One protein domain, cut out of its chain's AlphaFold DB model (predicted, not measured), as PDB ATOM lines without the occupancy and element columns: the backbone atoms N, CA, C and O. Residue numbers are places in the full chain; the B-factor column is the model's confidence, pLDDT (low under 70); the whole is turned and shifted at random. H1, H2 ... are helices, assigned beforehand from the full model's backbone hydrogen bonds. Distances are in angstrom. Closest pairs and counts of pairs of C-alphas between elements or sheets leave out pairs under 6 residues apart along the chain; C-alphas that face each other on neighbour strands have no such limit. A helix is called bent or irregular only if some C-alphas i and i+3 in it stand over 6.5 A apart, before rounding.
ATOM      1  N   ARG A   7     392.066 408.034 500.133       76.62
ATOM      2  CA  ARG A   7     391.375 407.947 498.830       76.62
ATOM      3  C   ARG A   7     392.180 407.225 497.734       76.62
ATOM      4  O   ARG A   7     391.586 406.785 496.751       76.62
ATOM      5  N   ARG A   8     393.505 407.072 497.878       73.88
ATOM      6  CA  ARG A   8     394.347 406.239 496.991       73.88
ATOM      7  C   ARG A   8     394.496 404.805 497.505       73.88
ATOM      8  O   ARG A   8     394.628 403.902 496.686       73.88
ATOM      9  N   SER A   9     394.462 404.599 498.822       77.50
ATOM     10  CA  SER A   9     394.454 403.274 499.455       77.50
ATOM     11  C   SER A   9     393.169 402.512 499.104       77.50
ATOM     12  O   SER A   9     393.221 401.440 498.502       77.50
ATOM     13  N   TRP A  10     392.006 403.136 499.326       76.38
ATOM     14  CA  TRP A  10     390.694 402.562 499.006       76.38
ATOM     15  C   TRP A  10     390.588 402.170 497.521       76.38
ATOM     16  O   TRP A  10     390.292 401.016 497.216       76.38
ATOM     17  N   LYS A  11     390.965 403.063 496.593       83.50
ATOM     18  CA  LYS A  11     390.970 402.785 495.139       83.50
ATOM     19  C   LYS A  11     392.001 401.744 494.675       83.50
ATOM     20  O   LYS A  11     391.937 401.309 493.523       83.50
ATOM     21  N   LYS A  12     392.958 401.338 495.519       80.06
ATOM     22  CA  LYS A  12     393.772 400.132 495.282       80.06
ATOM     23  C   LYS A  12     393.027 398.888 495.762       80.06
ATOM     24  O   LYS A  12     392.868 397.957 494.981       80.06
ATOM     25  N   ASN A  13     392.515 398.906 496.991       79.56
ATOM     26  CA  ASN A  13     391.821 397.766 497.597       79.56
ATOM     27  C   ASN A  13     390.568 397.361 496.801       79.56
ATOM     28  O   ASN A  13     390.367 396.182 496.541       79.56
ATOM     29  N   GLU A  14     389.797 398.334 496.311       84.31
ATOM     30  CA  GLU A  14     388.657 398.157 495.397       84.31
ATOM     31  C   GLU A  14     389.042 397.402 494.106       84.31
ATOM     32  O   GLU A  14     388.350 396.477 493.673       84.31
ATOM     33  N   LYS A  15     390.193 397.746 493.509       85.12
ATOM     34  CA  LYS A  15     390.722 397.097 492.296       85.12
ATOM     35  C   LYS A  15     391.292 395.704 492.559       85.12
ATOM     36  O   LYS A  15     391.245 394.855 491.671       85.12
ATOM     37  N   THR A  16     391.815 395.453 493.756       86.38
ATOM     38  CA  THR A  16     392.234 394.111 494.184       86.38
ATOM     39  C   THR A  16     391.017 393.221 494.444       86.38
ATOM     40  O   THR A  16     390.961 392.107 493.930       86.38
ATOM     41  N   LEU A  17     390.010 393.732 495.161       83.12
ATOM     42  CA  LEU A  17     388.782 393.009 495.493       83.12
ATOM     43  C   LEU A  17     387.996 392.625 494.233       83.12
ATOM     44  O   LEU A  17     387.653 391.460 494.058       83.12
ATOM     45  N   THR A  18     387.786 393.565 493.307       85.50
ATOM     46  CA  THR A  18     387.131 393.265 492.020       85.50
ATOM     47  C   THR A  18     387.909 392.229 491.203       85.50
ATOM     48  O   THR A  18     387.300 391.293 490.690       85.50
ATOM     49  N   ARG A  19     389.247 392.308 491.136       87.62
ATOM     50  CA  ARG A  19     390.072 391.293 490.450       87.62
ATOM     51  C   ARG A  19     390.013 389.906 491.098       87.62
ATOM     52  O   ARG A  19     390.063 388.922 490.366       87.62
ATOM     53  N   ALA A  20     389.895 389.819 492.421       87.81
ATOM     54  CA  ALA A  20     389.780 388.548 493.138       87.81
ATOM     55  C   ALA A  20     388.374 387.928 493.024       87.81
ATOM     56  O   ALA A  20     388.236 386.732 492.771       87.81
ATOM     57  N   VAL A  21     387.322 388.738 493.171       89.75
ATOM     58  CA  VAL A  21     385.931 388.264 493.273       89.75
ATOM     59  C   VAL A  21     385.294 387.999 491.901       89.75
ATOM     60  O   VAL A  21     384.575 387.013 491.737       89.75
ATOM     61  N   TYR A  22     385.588 388.810 490.878       89.00
ATOM     62  CA  TYR A  22     384.998 388.664 489.539       89.00
ATOM     63  C   TYR A  22     385.190 387.277 488.878       89.00
ATOM     64  O   TYR A  22     384.211 386.754 488.336       89.00
ATOM     65  N   PRO A  23     386.366 386.606 488.925       89.75
ATOM     66  CA  PRO A  23     386.497 385.252 488.379       89.75
ATOM     67  C   PRO A  23     385.699 384.195 489.161       89.75
ATOM     68  O   PRO A  23     385.302 383.193 488.568       89.75
ATOM     69  N   HIS A  24     385.418 384.405 490.452       88.88
ATOM     70  CA  HIS A  24     384.537 383.523 491.226       88.88
ATOM     71  C   HIS A  24     383.065 383.756 490.869       88.88
ATOM     72  O   HIS A  24     382.367 382.794 490.556       88.88
ATOM     73  N   LEU A  25     382.618 385.015 490.787       88.81
ATOM     74  CA  LEU A  25     381.267 385.350 490.316       88.81
ATOM     75  C   LEU A  25     381.003 384.827 488.897       88.81
ATOM     76  O   LEU A  25     379.940 384.269 488.641       88.81
ATOM     77  N   ARG A  26     381.980 384.918 487.984       90.69
ATOM     78  CA  ARG A  26     381.846 384.379 486.620       90.69
ATOM     79  C   ARG A  26     381.755 382.849 486.590       90.69
ATOM     80  O   ARG A  26     381.012 382.312 485.774       90.69
ATOM     81  N   LYS A  27     382.465 382.139 487.477       90.31
ATOM     82  CA  LYS A  27     382.296 380.682 487.644       90.31
ATOM     83  C   LYS A  27     380.888 380.352 488.143       90.31
ATOM     84  O   LYS A  27     380.221 379.536 487.523       90.31
ATOM     85  N   ILE A  28     380.422 381.038 489.190       90.88
ATOM     86  CA  ILE A  28     379.078 380.859 489.763       90.88
ATOM     87  C   ILE A  28     377.993 381.115 488.705       90.88
ATOM     88  O   ILE A  28     377.120 380.272 488.523       90.88
ATOM     89  N   ALA A  29     378.085 382.208 487.942       90.62
ATOM     90  CA  ALA A  29     377.145 382.522 486.864       90.62
ATOM     91  C   ALA A  29     377.116 381.438 485.769       90.62
ATOM     92  O   ALA A  29     376.038 381.012 485.357       90.62
ATOM     93  N   ASN A  30     378.280 380.935 485.340       90.31
ATOM     94  CA  ASN A  30     378.354 379.831 484.378       90.31
ATOM     95  C   ASN A  30     377.739 378.533 484.939       90.31
ATOM     96  O   ASN A  30     377.031 377.835 484.218       90.31
ATOM     97  N   THR A  31     377.978 378.214 486.216       91.12
ATOM     98  CA  THR A  31     377.380 377.050 486.891       91.12
ATOM     99  C   THR A  31     375.859 377.181 486.987       91.12
ATOM    100  O   THR A  31     375.157 376.234 486.648       91.12
ATOM    101  N   ILE A  32     375.339 378.358 487.355       90.12
ATOM    102  CA  ILE A  32     373.896 378.641 487.375       90.12
ATOM    103  C   ILE A  32     373.294 378.488 485.971       90.12
ATOM    104  O   ILE A  32     372.253 377.858 485.831       90.12
ATOM    105  N   HIS A  33     373.960 378.980 484.922       90.69
ATOM    106  CA  HIS A  33     373.473 378.853 483.543       90.69
ATOM    107  C   HIS A  33     373.485 377.397 483.029       90.69
ATOM    108  O   HIS A  33     372.607 377.003 482.262       90.69
ATOM    109  N   LEU A  34     374.454 376.578 483.454       88.25
ATOM    110  CA  LEU A  34     374.487 375.138 483.167       88.25
ATOM    111  C   LEU A  34     373.365 374.385 483.892       88.25
ATOM    112  O   LEU A  34     372.685 373.567 483.276       88.25
ATOM    113  N   ILE A  35     373.134 374.698 485.171       85.50
ATOM    114  CA  ILE A  35     372.027 374.148 485.967       85.50
ATOM    115  C   ILE A  35     370.678 374.546 485.350       85.50
ATOM    116  O   ILE A  35     369.829 373.687 485.133       85.50
ATOM    117  N   TRP A  36     370.508 375.820 484.983       88.31
ATOM    118  CA  TRP A  36     369.314 376.334 484.309       88.31
ATOM    119  C   TRP A  36     369.033 375.592 482.998       88.31
ATOM    120  O   TRP A  36     367.934 375.085 482.808       88.31
ATOM    121  N   HIS A  37     370.035 375.444 482.124       89.31
ATOM    122  CA  HIS A  37     369.860 374.719 480.862       89.31
ATOM    123  C   HIS A  37     369.526 373.233 481.081       89.31
ATOM    124  O   HIS A  37     368.709 372.683 480.347       89.31
ATOM    125  N   PHE A  38     370.119 372.578 482.084       82.31
ATOM    126  CA  PHE A  38     369.811 371.181 482.404       82.31
ATOM    127  C   PHE A  38     368.373 371.007 482.929       82.31
ATOM    128  O   PHE A  38     367.694 370.051 482.563       82.31
ATOM    129  N   LEU A  39     367.884 371.953 483.738       76.06
ATOM    130  CA  LEU A  39     366.531 371.935 484.305       76.06
ATOM    131  C   LEU A  39     365.448 372.353 483.299       76.06
ATOM    132  O   LEU A  39     364.357 371.789 483.305       76.06
ATOM    133  N   CYS A  40     365.736 373.288 482.386       79.56
ATOM    134  CA  CYS A  40     364.796 373.672 481.328       79.56
ATOM    135  C   CYS A  40     364.395 372.491 480.425       79.56
ATOM    136  O   CYS A  40     363.271 372.490 479.923       79.56
ATOM    137  N   CYS A  41     365.273 371.492 480.273       81.38
ATOM    138  CA  CYS A  41     365.039 370.266 479.506       81.38
ATOM    139  C   CYS A  41     364.167 369.203 480.212       81.38
ATOM    140  O   CYS A  41     363.915 368.169 479.605       81.38
ATOM    141  N   ASN A  42     363.721 369.421 481.458       79.06
ATOM    142  CA  ASN A  42     362.878 368.481 482.212       79.06
ATOM    143  C   ASN A  42     361.637 369.197 482.781       79.06
ATOM    144  O   ASN A  42     361.667 369.709 483.905       79.06
ATOM    145  N   ASP A  43     360.540 369.222 482.014       77.75
ATOM    146  CA  ASP A  43     359.280 369.897 482.377       77.75
ATOM    147  C   ASP A  43     358.763 369.516 483.779       77.75
ATOM    148  O   ASP A  43     358.416 370.408 484.559       77.75
ATOM    149  N   ASP A  44     358.814 368.229 484.142       79.44
ATOM    150  CA  ASP A  44     358.340 367.702 485.435       79.44
ATOM    151  C   ASP A  44     359.046 368.326 486.657       79.44
ATOM    152  O   ASP A  44     358.486 368.391 487.752       79.44
ATOM    153  N   THR A  45     360.275 368.832 486.494       79.44
ATOM    154  CA  THR A  45     361.069 369.380 487.612       79.44
ATOM    155  C   THR A  45     360.748 370.840 487.946       79.44
ATOM    156  O   THR A  45     361.161 371.339 488.997       79.44
ATOM    157  N   ARG A  46     359.980 371.541 487.097       81.00
ATOM    158  CA  ARG A  46     359.740 372.992 487.236       81.00
ATOM    159  C   ARG A  46     359.003 373.372 488.522       81.00
ATOM    160  O   ARG A  46     359.309 374.413 489.097       81.00
ATOM    161  N   SER A  47     358.091 372.526 489.007       79.75
ATOM    162  CA  SER A  47     357.384 372.748 490.281       79.75
ATOM    163  C   SER A  47     358.355 372.792 491.469       79.75
ATOM    164  O   SER A  47     358.371 373.762 492.229       79.75
ATOM    165  N   VAL A  48     359.231 371.789 491.578       81.50
ATOM    166  CA  VAL A  48     360.242 371.697 492.642       81.50
ATOM    167  C   VAL A  48     361.233 372.863 492.552       81.50
ATOM    168  O   VAL A  48     361.612 373.436 493.575       81.50
ATOM    169  N   LEU A  49     361.600 373.278 491.334       77.38
ATOM    170  CA  LEU A  49     362.509 374.403 491.117       77.38
ATOM    171  C   LEU A  49     361.957 375.735 491.647       77.38
ATOM    172  O   LEU A  49     362.714 376.489 492.254       77.38
ATOM    173  N   VAL A  50     360.659 376.020 491.479       85.69
ATOM    174  CA  VAL A  50     360.036 377.237 492.039       85.69
ATOM    175  C   VAL A  50     360.163 377.259 493.564       85.69
ATOM    176  O   VAL A  50     360.545 378.284 494.127       85.69
ATOM    177  N   HIS A  51     359.935 376.125 494.235       81.25
ATOM    178  CA  HIS A  51     360.108 376.022 495.686       81.25
ATOM    179  C   HIS A  51     361.573 376.160 496.127       81.25
ATOM    180  O   HIS A  51     361.841 376.875 497.091       81.25
ATOM    181  N   ILE A  52     362.530 375.552 495.417       86.94
ATOM    182  CA  ILE A  52     363.965 375.684 495.731       86.94
ATOM    183  C   ILE A  52     364.443 377.130 495.537       86.94
ATOM    184  O   ILE A  52     365.127 377.667 496.406       86.94
ATOM    185  N   VAL A  53     364.065 377.790 494.436       89.25
ATOM    186  CA  VAL A  53     364.442 379.189 494.175       89.25
ATOM    187  C   VAL A  53     363.809 380.124 495.206       89.25
ATOM    188  O   VAL A  53     364.509 380.984 495.738       89.25
ATOM    189  N   ALA A  54     362.534 379.924 495.556       87.12
ATOM    190  CA  ALA A  54     361.879 380.684 496.619       87.12
ATOM    191  C   ALA A  54     362.567 380.483 497.981       87.12
ATOM    192  O   ALA A  54     362.791 381.456 498.695       87.12
ATOM    193  N   TYR A  55     362.959 379.252 498.325       89.00
ATOM    194  CA  TYR A  55     363.648 378.936 499.580       89.00
ATOM    195  C   TYR A  55     365.057 379.546 499.656       89.00
ATOM    196  O   TYR A  55     365.411 380.161 500.661       89.00
ATOM    197  N   VAL A  56     365.849 379.457 498.581       89.06
ATOM    198  CA  VAL A  56     367.175 380.098 498.512       89.06
ATOM    199  C   VAL A  56     367.049 381.623 498.551       89.06
ATOM    200  O   VAL A  56     367.819 382.275 499.252       89.06
ATOM    201  N   PHE A  57     366.057 382.205 497.870       88.69
ATOM    202  CA  PHE A  57     365.774 383.639 497.953       88.69
ATOM    203  C   PHE A  57     365.394 384.051 499.384       88.69
ATOM    204  O   PHE A  57     365.954 385.008 499.908       88.69
ATOM    205  N   PHE A  58     364.524 383.290 500.053       85.06
ATOM    206  CA  PHE A  58     364.129 383.519 501.447       85.06
ATOM    207  C   PHE A  58     365.341 383.493 502.395       85.06
ATOM    208  O   PHE A  58     365.499 384.404 503.202       85.06
ATOM    209  N   LEU A  59     366.241 382.511 502.250       81.19
ATOM    210  CA  LEU A  59     367.460 382.382 503.065       81.19
ATOM    211  C   LEU A  59     368.529 383.459 502.807       81.19
ATOM    212  O   LEU A  59     369.362 383.692 503.682       81.19
TER     213      LEU A  59
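AT A GLANCE: This is residues 7 to 59 of the 613 residues of an uncharacterized protein of Eumeta variegata (UniProt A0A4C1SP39). A long, bent helix, H1, meets a shorter one, H2, at one end, and H2 folds back to make an open, lopsided V. The printed part has 53 residues with two named helices, H1 then H2, and no named strand; the class is all helix. It is extended, with a radius of gyration of the C-alphas of 17.2 A and spans of 54 by 23 by 9 A.

IN THESE COORDINATES: H1, residues 7 to 40, begins with C-alpha 7 at (391.375, 407.947, 498.830). Assigned as one helix by its hydrogen bonds, it is bent: C-alphas 20 and 23 are 6.7 A apart. Its arms are H1a, residues 7 to 20, 20.3 A long, and H1b, residues 23 to 40, 25.6 A. H2, residues 43 to 59, 25.5 A, ends with C-alpha 59 at (367.460, 382.382, 503.065); it is irregular, C-alphas 44 and 47 being 7.1 A apart.

HOW THE PARTS SIT: H1a and H1b stand at a steep tilt of 39 degrees. H1b, with residues 39 to 40 alone, and H2, with 45 to 46 alone, only just touch, only at the corner, with 3 pairs of C-alphas within 8 A; the closest, Leu 39 and Thr 45, are 6.9 A apart. They run opposite ways at a tilt of 35.1 degrees, only just steep. H1a and H2 are apart. Every O i to N i+4 pair is within hydrogen-bond range in H1b, against 8 of 10 in H1a and 11 of 13 in H2.

THE WHOLE: The C-alphas farthest apart, Arg 8 and Asp 44, are 54.0 A apart. The printed part has no cut, the link from H1 to H2 is tight, and no printed residue is under 70 in pLDDT.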